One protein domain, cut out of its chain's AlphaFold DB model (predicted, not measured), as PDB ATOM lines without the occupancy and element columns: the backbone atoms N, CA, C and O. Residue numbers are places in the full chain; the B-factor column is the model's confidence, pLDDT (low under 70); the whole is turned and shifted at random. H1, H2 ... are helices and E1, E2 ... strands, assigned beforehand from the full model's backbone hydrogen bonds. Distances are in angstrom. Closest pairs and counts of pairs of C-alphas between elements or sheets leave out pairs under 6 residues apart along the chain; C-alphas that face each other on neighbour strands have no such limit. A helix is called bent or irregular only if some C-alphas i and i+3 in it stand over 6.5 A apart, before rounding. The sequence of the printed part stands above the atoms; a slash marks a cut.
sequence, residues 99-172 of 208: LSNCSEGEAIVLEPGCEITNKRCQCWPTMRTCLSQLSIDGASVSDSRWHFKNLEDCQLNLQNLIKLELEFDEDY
ATOM      1  N   LEU A  99       9.490   8.550   1.553       50.22
ATOM      2  CA  LEU A  99      10.213   8.095   2.747       50.22
ATOM      3  C   LEU A  99      11.109   6.868   2.497       50.22
ATOM      4  O   LEU A  99      11.918   6.525   3.350       50.22
ATOM      5  N   SER A 100      10.972   6.186   1.356       51.59
ATOM      6  CA  SER A 100      11.698   4.939   1.084       51.59
ATOM      7  C   SER A 100      13.111   5.127   0.523       51.59
ATOM      8  O   SER A 100      13.843   4.146   0.465       51.59
ATOM      9  N   ASN A 101      13.515   6.350   0.147       57.84
ATOM     10  CA  ASN A 101      14.801   6.621  -0.513       57.84
ATOM     11  C   ASN A 101      15.607   7.780   0.116       57.84
ATOM     12  O   ASN A 101      16.491   8.320  -0.545       57.84
ATOM     13  N   CYS A 102      15.336   8.202   1.357       61.25
ATOM     14  CA  CYS A 102      16.310   9.054   2.054       61.25
ATOM     15  C   CYS A 102      17.440   8.156   2.587       61.25
ATOM     16  O   CYS A 102      17.158   7.126   3.203       61.25
ATOM     17  N   SER A 103      18.705   8.547   2.411       72.12
ATOM     18  CA  SER A 103      19.794   7.922   3.175       72.12
ATOM     19  C   SER A 103      19.533   8.155   4.671       72.12
ATOM     20  O   SER A 103      19.039   9.223   5.031       72.12
ATOM     21  N   GLU A 104      19.850   7.202   5.558       61.25
ATOM     22  CA  GLU A 104      19.517   7.280   7.002       61.25
ATOM     23  C   GLU A 104      19.997   8.575   7.700       61.25
ATOM     24  O   GLU A 104      19.457   8.943   8.740       61.25
ATOM     25  N   GLY A 105      20.962   9.302   7.119       66.44
ATOM     26  CA  GLY A 105      21.453  10.598   7.610       66.44
ATOM     27  C   GLY A 105      20.830  11.856   6.983       66.44
ATOM     28  O   GLY A 105      21.195  12.959   7.376       66.44
ATOM     29  N   GLU A 106      19.922  11.727   6.013       72.38
ATOM     30  CA  GLU A 106      19.337  12.857   5.266       72.38
ATOM     31  C   GLU A 106      17.867  13.124   5.607       72.38
ATOM     32  O   GLU A 106      17.302  14.113   5.138       72.38
ATOM     33  N   ALA A 107      17.225  12.265   6.398       71.00
ATOM     34  CA  ALA A 107      15.845  12.470   6.818       71.00
ATOM     35  C   ALA A 107      15.781  13.479   7.974       71.00
ATOM     36  O   ALA A 107      16.395  13.281   9.022       71.00
ATOM     37  N   ILE A 108      14.986  14.534   7.810       73.19
ATOM     38  CA  ILE A 108      14.702  15.505   8.866       73.19
ATOM     39  C   ILE A 108      13.233  15.438   9.282       73.19
ATOM     40  O   ILE A 108      12.345  15.129   8.481       73.19
ATOM     41  N   VAL A 109      12.977  15.733  10.556       73.31
ATOM     42  CA  VAL A 109      11.628  15.845  11.115       73.31
ATOM     43  C   VAL A 109      11.300  17.323  11.258       73.31
ATOM     44  O   VAL A 109      11.990  18.045  11.975       73.31
ATOM     45  N   LEU A 110      10.249  17.765  10.579       72.94
ATOM     46  CA  LEU A 110       9.702  19.106  10.711       72.94
ATOM     47  C   LEU A 110       8.741  19.153  11.899       72.94
ATOM     48  O   LEU A 110       7.929  18.239  12.088       72.94
ATOM     49  N   GLU A 111       8.827  20.231  12.680       75.38
ATOM     50  CA  GLU A 111       7.892  20.532  13.769       75.38
ATOM     51  C   GLU A 111       6.445  20.623  13.252       75.38
ATOM     52  O   GLU A 111       6.244  20.800  12.055       75.38
ATOM     53  N   PRO A 112       5.414  20.494  14.099       79.81
ATOM     54  CA  PRO A 112       4.042  20.792  13.698       79.81
ATOM     55  C   PRO A 112       3.874  22.238  13.225       79.81
ATOM     56  O   PRO A 112       4.487  23.163  13.762       79.81
ATOM     57  N   GLY A 113       2.971  22.448  12.274       83.44
ATOM     58  CA  GLY A 113       2.563  23.786  11.865       83.44
ATOM     59  C   GLY A 113       1.621  23.782  10.673       83.44
ATOM     60  O   GLY A 113       1.197  22.734  10.187       83.44
ATOM     61  N   CYS A 114       1.245  24.975  10.240       83.31
ATOM     62  CA  CYS A 114       0.254  25.205   9.208       83.31
ATOM     63  C   CYS A 114       0.775  26.173   8.150       83.31
ATOM     64  O   CYS A 114       1.558  27.082   8.420       83.31
ATOM     65  N   GLU A 115       0.269  26.015   6.941       83.81
ATOM     66  CA  GLU A 115       0.501  26.921   5.827       83.81
ATOM     67  C   GLU A 115      -0.806  27.186   5.079       83.81
ATOM     68  O   GLU A 115      -1.768  26.420   5.178       83.81
ATOM     69  N   ILE A 116      -0.855  28.297   4.344       80.81
ATOM     70  CA  ILE A 116      -1.995  28.607   3.482       80.81
ATOM     71  C   ILE A 116      -1.669  28.120   2.074       80.81
ATOM     72  O   ILE A 116      -0.822  28.693   1.391       80.81
ATOM     73  N   THR A 117      -2.395  27.105   1.623       74.25
ATOM     74  CA  THR A 117      -2.324  26.558   0.268       74.25
ATOM     75  C   THR A 117      -3.699  26.679  -0.380       74.25
ATOM     76  O   THR A 117      -4.715  26.286   0.190       74.25
ATOM     77  N   ASN A 118      -3.771  27.278  -1.574       70.44
ATOM     78  CA  ASN A 118      -5.024  27.409  -2.333       70.44
ATOM     79  C   ASN A 118      -6.193  28.024  -1.520       70.44
ATOM     80  O   ASN A 118      -7.285  27.458  -1.426       70.44
ATOM     81  N   LYS A 119      -5.939  29.167  -0.864       74.31
ATOM     82  CA  LYS A 119      -6.896  29.865   0.024       74.31
ATOM     83  C   LYS A 119      -7.494  28.976   1.129       74.31
ATOM     84  O   LYS A 119      -8.587  29.244   1.627       74.31
ATOM     85  N   ARG A 120      -6.788  27.918   1.529       78.81
ATOM     86  CA  ARG A 120      -7.166  27.027   2.623       78.81
ATOM     87  C   ARG A 120      -5.983  26.859   3.562       78.81
ATOM     88  O   ARG A 120      -4.841  26.773   3.132       78.81
ATOM     89  N   CYS A 121      -6.274  26.798   4.853       84.88
ATOM     90  CA  CYS A 121      -5.280  26.403   5.838       84.88
ATOM     91  C   CYS A 121      -5.076  24.897   5.807       84.88
ATOM     92  O   CYS A 121      -6.034  24.140   5.988       84.88
ATOM     93  N   GLN A 122      -3.831  24.483   5.610       84.25
ATOM     94  CA  GLN A 122      -3.417  23.096   5.687       84.25
ATOM     95  C   GLN A 122      -2.393  22.945   6.809       84.25
ATOM     96  O   GLN A 122      -1.362  23.613   6.822       84.25
ATOM     97  N   CYS A 123      -2.727  22.103   7.786       83.44
ATOM     98  CA  CYS A 123      -1.936  21.884   8.990       83.44
ATOM     99  C   CYS A 123      -1.365  20.475   9.017       83.44
ATOM    100  O   CYS A 123      -2.010  19.513   8.595       83.44
ATOM    101  N   TRP A 124      -0.174  20.371   9.588       80.19
ATOM    102  CA  TRP A 124       0.649  19.179   9.579       80.19
ATOM    103  C   TRP A 124       1.085  18.882  11.014       80.19
ATOM    104  O   TRP A 124       1.695  19.741  11.654       80.19
ATOM    105  N   PRO A 125       0.765  17.696  11.560       72.38
ATOM    106  CA  PRO A 125       1.078  17.366  12.949       72.38
ATOM    107  C   PRO A 125       2.570  17.090  13.175       72.38
ATOM    108  O   PRO A 125       3.064  17.281  14.275       72.38
ATOM    109  N   THR A 126       3.277  16.594  12.165       73.00
ATOM    110  CA  THR A 126       4.740  16.439  12.062       73.00
ATOM    111  C   THR A 126       4.994  15.857  10.673       73.00
ATOM    112  O   THR A 126       4.269  14.955  10.249       73.00
ATOM    113  N   MET A 127       5.990  16.362   9.944       69.12
ATOM    114  CA  MET A 127       6.323  15.851   8.606       69.12
ATOM    115  C   MET A 127       7.763  15.342   8.586       69.12
ATOM    116  O   MET A 127       8.633  15.916   9.235       69.12
ATOM    117  N   ARG A 128       8.026  14.259   7.853       71.06
ATOM    118  CA  ARG A 128       9.383  13.780   7.577       71.06
ATOM    119  C   ARG A 128       9.706  14.002   6.108       71.06
ATOM    120  O   ARG A 128       8.922  13.589   5.260       71.06
ATOM    121  N   THR A 129      10.848  14.619   5.822       70.75
ATOM    122  CA  THR A 129      11.314  14.889   4.451       70.75
ATOM    123  C   THR A 129      12.832  14.709   4.334       70.75
ATOM    124  O   THR A 129      13.520  14.686   5.357       70.75
ATOM    125  N   CYS A 130      13.367  14.548   3.116       72.94
ATOM    126  CA  CYS A 130      14.817  14.475   2.897       72.94
ATOM    127  C   CYS A 130      15.422  15.888   2.748       72.94
ATOM    128  O   CYS A 130      14.858  16.745   2.067       72.94
ATOM    129  N   LEU A 131      16.620  16.114   3.297       71.62
ATOM    130  CA  LEU A 131      17.351  17.389   3.237       71.62
ATOM    131  C   LEU A 131      17.584  17.883   1.797       71.62
ATOM    132  O   LEU A 131      17.488  19.077   1.514       71.62
ATOM    133  N   SER A 132      17.839  16.957   0.872       64.75
ATOM    134  CA  SER A 132      18.049  17.236  -0.550       64.75
ATOM    135  C   SER A 132      16.836  17.887  -1.222       64.75
ATOM    136  O   SER A 132      17.006  18.743  -2.087       64.75
ATOM    137  N   GLN A 133      15.615  17.567  -0.789       61.31
ATOM    138  CA  GLN A 133      14.388  18.131  -1.362       61.31
ATOM    139  C   GLN A 133      14.162  19.587  -0.945       61.31
ATOM    140  O   GLN A 133      13.619  20.361  -1.724       61.31
ATOM    141  N   LEU A 134      14.645  19.992   0.233       61.44
ATOM    142  CA  LEU A 134      14.575  21.390   0.666       61.44
ATOM    143  C   LEU A 134      15.520  22.290  -0.138       61.44
ATOM    144  O   LEU A 134      15.180  23.429  -0.440       61.44
ATOM    145  N   SER A 135      16.679  21.764  -0.544       53.62
ATOM    146  CA  SER A 135      17.668  22.535  -1.306       53.62
ATOM    147  C   SER A 135      17.288  22.808  -2.770       53.62
ATOM    148  O   SER A 135      17.815  23.749  -3.360       53.62
ATOM    149  N   ILE A 136      16.378  22.019  -3.360       53.19
ATOM    150  CA  ILE A 136      16.005  22.121  -4.786       53.19
ATOM    151  C   ILE A 136      15.068  23.311  -5.049       53.19
ATOM    152  O   ILE A 136      15.175  23.949  -6.094       53.19
ATOM    153  N   ASP A 137      14.230  23.679  -4.078       51.44
ATOM    154  CA  ASP A 137      13.306  24.820  -4.179       51.44
ATOM    155  C   ASP A 137      13.966  26.173  -3.827       51.44
ATOM    156  O   ASP A 137      13.286  27.193  -3.702       51.44
ATOM    157  N   GLY A 138      15.294  26.210  -3.648       48.59
ATOM    158  CA  GLY A 138      16.023  27.407  -3.207       48.59
ATOM    159  C   GLY A 138      15.758  27.797  -1.746       48.59
ATOM    160  O   GLY A 138      16.194  28.861  -1.305       48.59
ATOM    161  N   ALA A 139      15.065  26.940  -0.992       49.62
ATOM    162  CA  ALA A 139      14.761  27.132   0.416       49.62
ATOM    163  C   ALA A 139      15.965  26.705   1.273       49.62
ATOM    164  O   ALA A 139      16.499  25.601   1.158       49.62
ATOM    165  N   SER A 140      16.434  27.603   2.139       46.47
ATOM    166  CA  SER A 140      17.493  27.271   3.098       46.47
ATOM    167  C   SER A 140      16.972  26.302   4.169       46.47
ATOM    168  O   SER A 140      15.784  26.289   4.472       46.47
ATOM    169  N   VAL A 141      17.865  25.555   4.828       51.25
ATOM    170  CA  VAL A 141      17.527  24.696   5.989       51.25
ATOM    171  C   VAL A 141      16.822  25.481   7.111       51.25
ATOM    172  O   VAL A 141      16.061  24.917   7.884       51.25
ATOM    173  N   SER A 142      17.023  26.798   7.183       51.72
ATOM    174  CA  SER A 142      16.339  27.714   8.107       51.72
ATOM    175  C   SER A 142      14.897  28.080   7.717       51.72
ATOM    176  O   SER A 142      14.188  28.655   8.540       51.72
ATOM    177  N   ASP A 143      14.465  27.753   6.498       54.22
ATOM    178  CA  ASP A 143      13.133  28.058   5.951       54.22
ATOM    179  C   ASP A 143      12.138  26.902   6.153       54.22
ATOM    180  O   ASP A 143      10.979  26.956   5.757       54.22
ATOM    181  N   SER A 144      12.569  25.836   6.832       56.97
ATOM    182  CA  SER A 144      11.761  24.653   7.140       56.97
ATOM    183  C   SER A 144      10.745  24.889   8.270       56.97
ATOM    184  O   SER A 144      10.341  23.958   8.970       56.97
ATOM    185  N   ARG A 145      10.376  26.151   8.501       66.50
ATOM    186  CA  ARG A 145       9.426  26.581   9.519       66.50
ATOM    187  C   ARG A 145       8.125  26.931   8.820       66.50
ATOM    188  O   ARG A 145       8.075  27.865   8.031       66.50
ATOM    189  N   TRP A 146       7.072  26.197   9.157       72.56
ATOM    190  CA  TRP A 146       5.719  26.507   8.716       72.56
ATOM    191  C   TRP A 146       5.385  27.982   8.927       72.56
ATOM    192  O   TRP A 146       5.747  28.565   9.954       72.56
ATOM    193  N   HIS A 147       4.655  28.564   7.978       77.81
ATOM    194  CA  HIS A 147       4.250  29.968   8.040       77.81
ATOM    195  C   HIS A 147       3.457  30.296   9.313       77.81
ATOM    196  O   HIS A 147       3.591  31.394   9.850       77.81
ATOM    197  N   PHE A 148       2.672  29.340   9.817       83.38
ATOM    198  CA  PHE A 148       1.845  29.497  11.009       83.38
ATOM    199  C   PHE A 148       2.070  28.338  11.972       83.38
ATOM    200  O   PHE A 148       2.235  27.188  11.568       83.38
ATOM    201  N   LYS A 149       2.052  28.619  13.276       81.00
ATOM    202  CA  LYS A 149       2.257  27.582  14.304       81.00
ATOM    203  C   LYS A 149       1.002  26.759  14.576       81.00
ATOM    204  O   LYS A 149       1.099  25.609  14.988       81.00
ATOM    205  N   ASN A 150      -0.169  27.362  14.398       83.88
ATOM    206  CA  ASN A 150      -1.456  26.750  14.699       83.88
ATOM    207  C   ASN A 150      -2.503  27.115  13.639       83.88
ATOM    208  O   ASN A 150      -2.283  27.970  12.773       83.88
ATOM    209  N   LEU A 151      -3.630  26.404  13.685       86.12
ATOM    210  CA  LEU A 151      -4.705  26.555  12.714       86.12
ATOM    211  C   LEU A 151      -5.396  27.911  12.861       86.12
ATOM    212  O   LEU A 151      -5.756  28.512  11.854       86.12
ATOM    213  N   GLU A 152      -5.565  28.396  14.089       87.12
ATOM    214  CA  GLU A 152      -6.234  29.660  14.385       87.12
ATOM    215  C   GLU A 152      -5.476  30.851  13.783       87.12
ATOM    216  O   GLU A 152      -6.074  31.706  13.133       87.12
ATOM    217  N   ASP A 153      -4.153  30.876  13.938       85.50
ATOM    218  CA  ASP A 153      -3.256  31.881  13.365       85.50
ATOM    219  C   ASP A 153      -3.277  31.813  11.835       85.50
ATOM    220  O   ASP A 153      -3.439  32.833  11.164       85.50
ATOM    221  N   CYS A 154      -3.242  30.605  11.268       88.12
ATOM    222  CA  CYS A 154      -3.412  30.428   9.831       88.12
ATOM    223  C   CYS A 154      -4.760  30.984   9.344       88.12
ATOM    224  O   CYS A 154      -4.810  31.708   8.351       88.12
ATOM    225  N   GLN A 155      -5.861  30.670  10.034       89.31
ATOM    226  CA  GLN A 155      -7.205  31.108   9.655       89.31
ATOM    227  C   GLN A 155      -7.359  32.623   9.753       89.31
ATOM    228  O   GLN A 155      -7.953  33.228   8.861       89.31
ATOM    229  N   LEU A 156      -6.811  33.239  10.801       86.44
ATOM    230  CA  LEU A 156      -6.831  34.686  10.979       86.44
ATOM    231  C   LEU A 156      -6.060  35.387   9.856       86.44
ATOM    232  O   LEU A 156      -6.559  36.337   9.254       86.44
ATOM    233  N   ASN A 157      -4.869  34.888   9.523       83.62
ATOM    234  CA  ASN A 157      -4.081  35.429   8.420       83.62
ATOM    235  C   ASN A 157      -4.748  35.182   7.064       83.62
ATOM    236  O   ASN A 157      -4.771  36.086   6.232       83.62
ATOM    237  N   LEU A 158      -5.372  34.022   6.854       86.12
ATOM    238  CA  LEU A 158      -6.169  33.742   5.661       86.12
ATOM    239  C   LEU A 158      -7.352  34.711   5.535       86.12
ATOM    240  O   LEU A 158      -7.590  35.236   4.452       86.12
ATOM    241  N   GLN A 159      -8.071  34.988   6.626       84.75
ATOM    242  CA  GLN A 159      -9.157  35.970   6.631       84.75
ATOM    243  C   GLN A 159      -8.655  37.375   6.309       84.75
ATOM    244  O   GLN A 159      -9.277  38.060   5.502       84.75
ATOM    245  N   ASN A 160      -7.527  37.792   6.885       83.88
ATOM    246  CA  ASN A 160      -6.915  39.083   6.573       83.88
ATOM    247  C   ASN A 160      -6.480  39.162   5.104       83.88
ATOM    248  O   ASN A 160      -6.693  40.186   4.464       83.88
ATOM    249  N   LEU A 161      -5.934  38.079   4.550       80.88
ATOM    250  CA  LEU A 161      -5.529  38.004   3.145       80.88
ATOM    251  C   LEU A 161      -6.734  38.088   2.201       80.88
ATOM    252  O   LEU A 161      -6.711  38.880   1.265       80.88
ATOM    253  N   ILE A 162      -7.809  37.346   2.482       80.06
ATOM    254  CA  ILE A 162      -9.067  37.429   1.720       80.06
ATOM    255  C   ILE A 162      -9.684  38.827   1.849       80.06
ATOM    256  O   ILE A 162     -10.178  39.378   0.871       80.06
ATOM    257  N   LYS A 163      -9.657  39.413   3.051       80.00
ATOM    258  CA  LYS A 163     -10.184  40.755   3.307       80.00
ATOM    259  C   LYS A 163      -9.427  41.811   2.508       80.00
ATOM    260  O   LYS A 163     -10.072  42.643   1.887       80.00
ATOM    261  N   LEU A 164      -8.097  41.751   2.483       74.25
ATOM    262  CA  LEU A 164      -7.284  42.649   1.668       74.25
ATOM    263  C   LEU A 164      -7.603  42.482   0.180       74.25
ATOM    264  O   LEU A 164      -7.820  43.477  -0.495       74.25
ATOM    265  N   GLU A 165      -7.694  41.249  -0.325       71.69
ATOM    266  CA  GLU A 165      -8.075  40.982  -1.722       71.69
ATOM    267  C   GLU A 165      -9.441  41.610  -2.072       71.69
ATOM    268  O   GLU A 165      -9.569  42.275  -3.097       71.69
ATOM    269  N   LEU A 166     -10.432  41.488  -1.182       68.12
ATOM    270  CA  LEU A 166     -11.748  42.118  -1.340       68.12
ATOM    271  C   LEU A 166     -11.704  43.652  -1.231       68.12
ATOM    272  O   LEU A 166     -12.438  44.327  -1.946       68.12
ATOM    273  N   GLU A 167     -10.872  44.215  -0.352       66.62
ATOM    274  CA  GLU A 167     -10.684  45.670  -0.226       66.62
ATOM    275  C   GLU A 167     -10.022  46.260  -1.477       66.62
ATOM    276  O   GLU A 167     -10.473  47.290  -1.980       66.62
ATOM    277  N   PHE A 168      -9.025  45.572  -2.045       58.50
ATOM    278  CA  PHE A 168      -8.451  45.938  -3.339       58.50
ATOM    279  C   PHE A 168      -9.519  45.938  -4.442       58.50
ATOM    280  O   PHE A 168      -9.550  46.862  -5.251       58.50
ATOM    281  N   ASP A 169     -10.443  44.976  -4.455       55.16
ATOM    282  CA  ASP A 169     -11.548  44.971  -5.419       55.16
ATOM    283  C   ASP A 169     -12.537  46.142  -5.229       55.16
ATOM    284  O   ASP A 169     -13.154  46.580  -6.205       55.16
ATOM    285  N   GLU A 170     -12.707  46.676  -4.015       57.59
ATOM    286  CA  GLU A 170     -13.572  47.838  -3.749       57.59
ATOM    287  C   GLU A 170     -12.925  49.168  -4.175       57.59
ATOM    288  O   GLU A 170     -13.606  50.006  -4.770       57.59
ATOM    289  N   ASP A 171     -11.618  49.361  -3.970       53.09
ATOM    290  CA  ASP A 171     -10.921  50.594  -4.379       53.09
ATOM    291  C   ASP A 171     -10.859  50.771  -5.909       53.09
ATOM    292  O   ASP A 171     -10.811  51.896  -6.422       53.09
ATOM    293  N   TYR A 172     -10.952  49.677  -6.672       52.34
ATOM    294  CA  TYR A 172     -11.112  49.720  -8.131       52.34
ATOM    295  C   TYR A 172     -12.566  49.946  -8.592       52.34
ATOM    296  O   TYR A 172     -12.804  50.160  -9.787       52.34
TER     297      TYR A 172
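This is residues 99 to 172 of the 208 residues of the protein "Cmpy" of Drosophila busckii (UniProt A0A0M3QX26). A bent two-stranded ribbon has the short helix H1 at its E1-E4 end, while the long helix H2 packs by residues 151 to 158 on its E2-E3 hairpin. Residues 163 to 172 stick out as an arm. The printed part has 74 residues, with E1, E2, E3, E4, H1, H2 in order: mixed class, two antiparallel sheets, loose, radius of gyration of the C-alphas 16.0 A, spans 53 by 24 by 20 A.

Find C-alpha 107 at (15.845, 12.470, 6.818), where E1, residues 107 to 110, begins. Next come E2, 113 to 117; E3, 120 to 124; E4, 127 to 130; and H1, 131 to 136. H2, residues 151 to 171, runs 30.1 A to C-alpha 171 at (-10.921, 50.594, -4.379).

In the hairpin E2 and E3, N 115 and O 122 are 2.9 A apart, within hydrogen-bond range. E1 runs on into E2 at 88 degrees, E3 into E4 at 78 degrees. Across E1 and E4, N 108 and O 129 are 2.9 A apart. The closest C-alphas of E3 and H2, Cys 121 and Cys 154, are 6.0 A apart. Every O i to N i+4 pair is within range in H2, 1 of 2 in H1.

The farthest C-alphas, of Glu 104 and Tyr 172, are 54.5 A apart. The printed part has no cut; H1 to H2 is a long link. Look for pLDDT under 70 in 28 residues, among them 132 to 145.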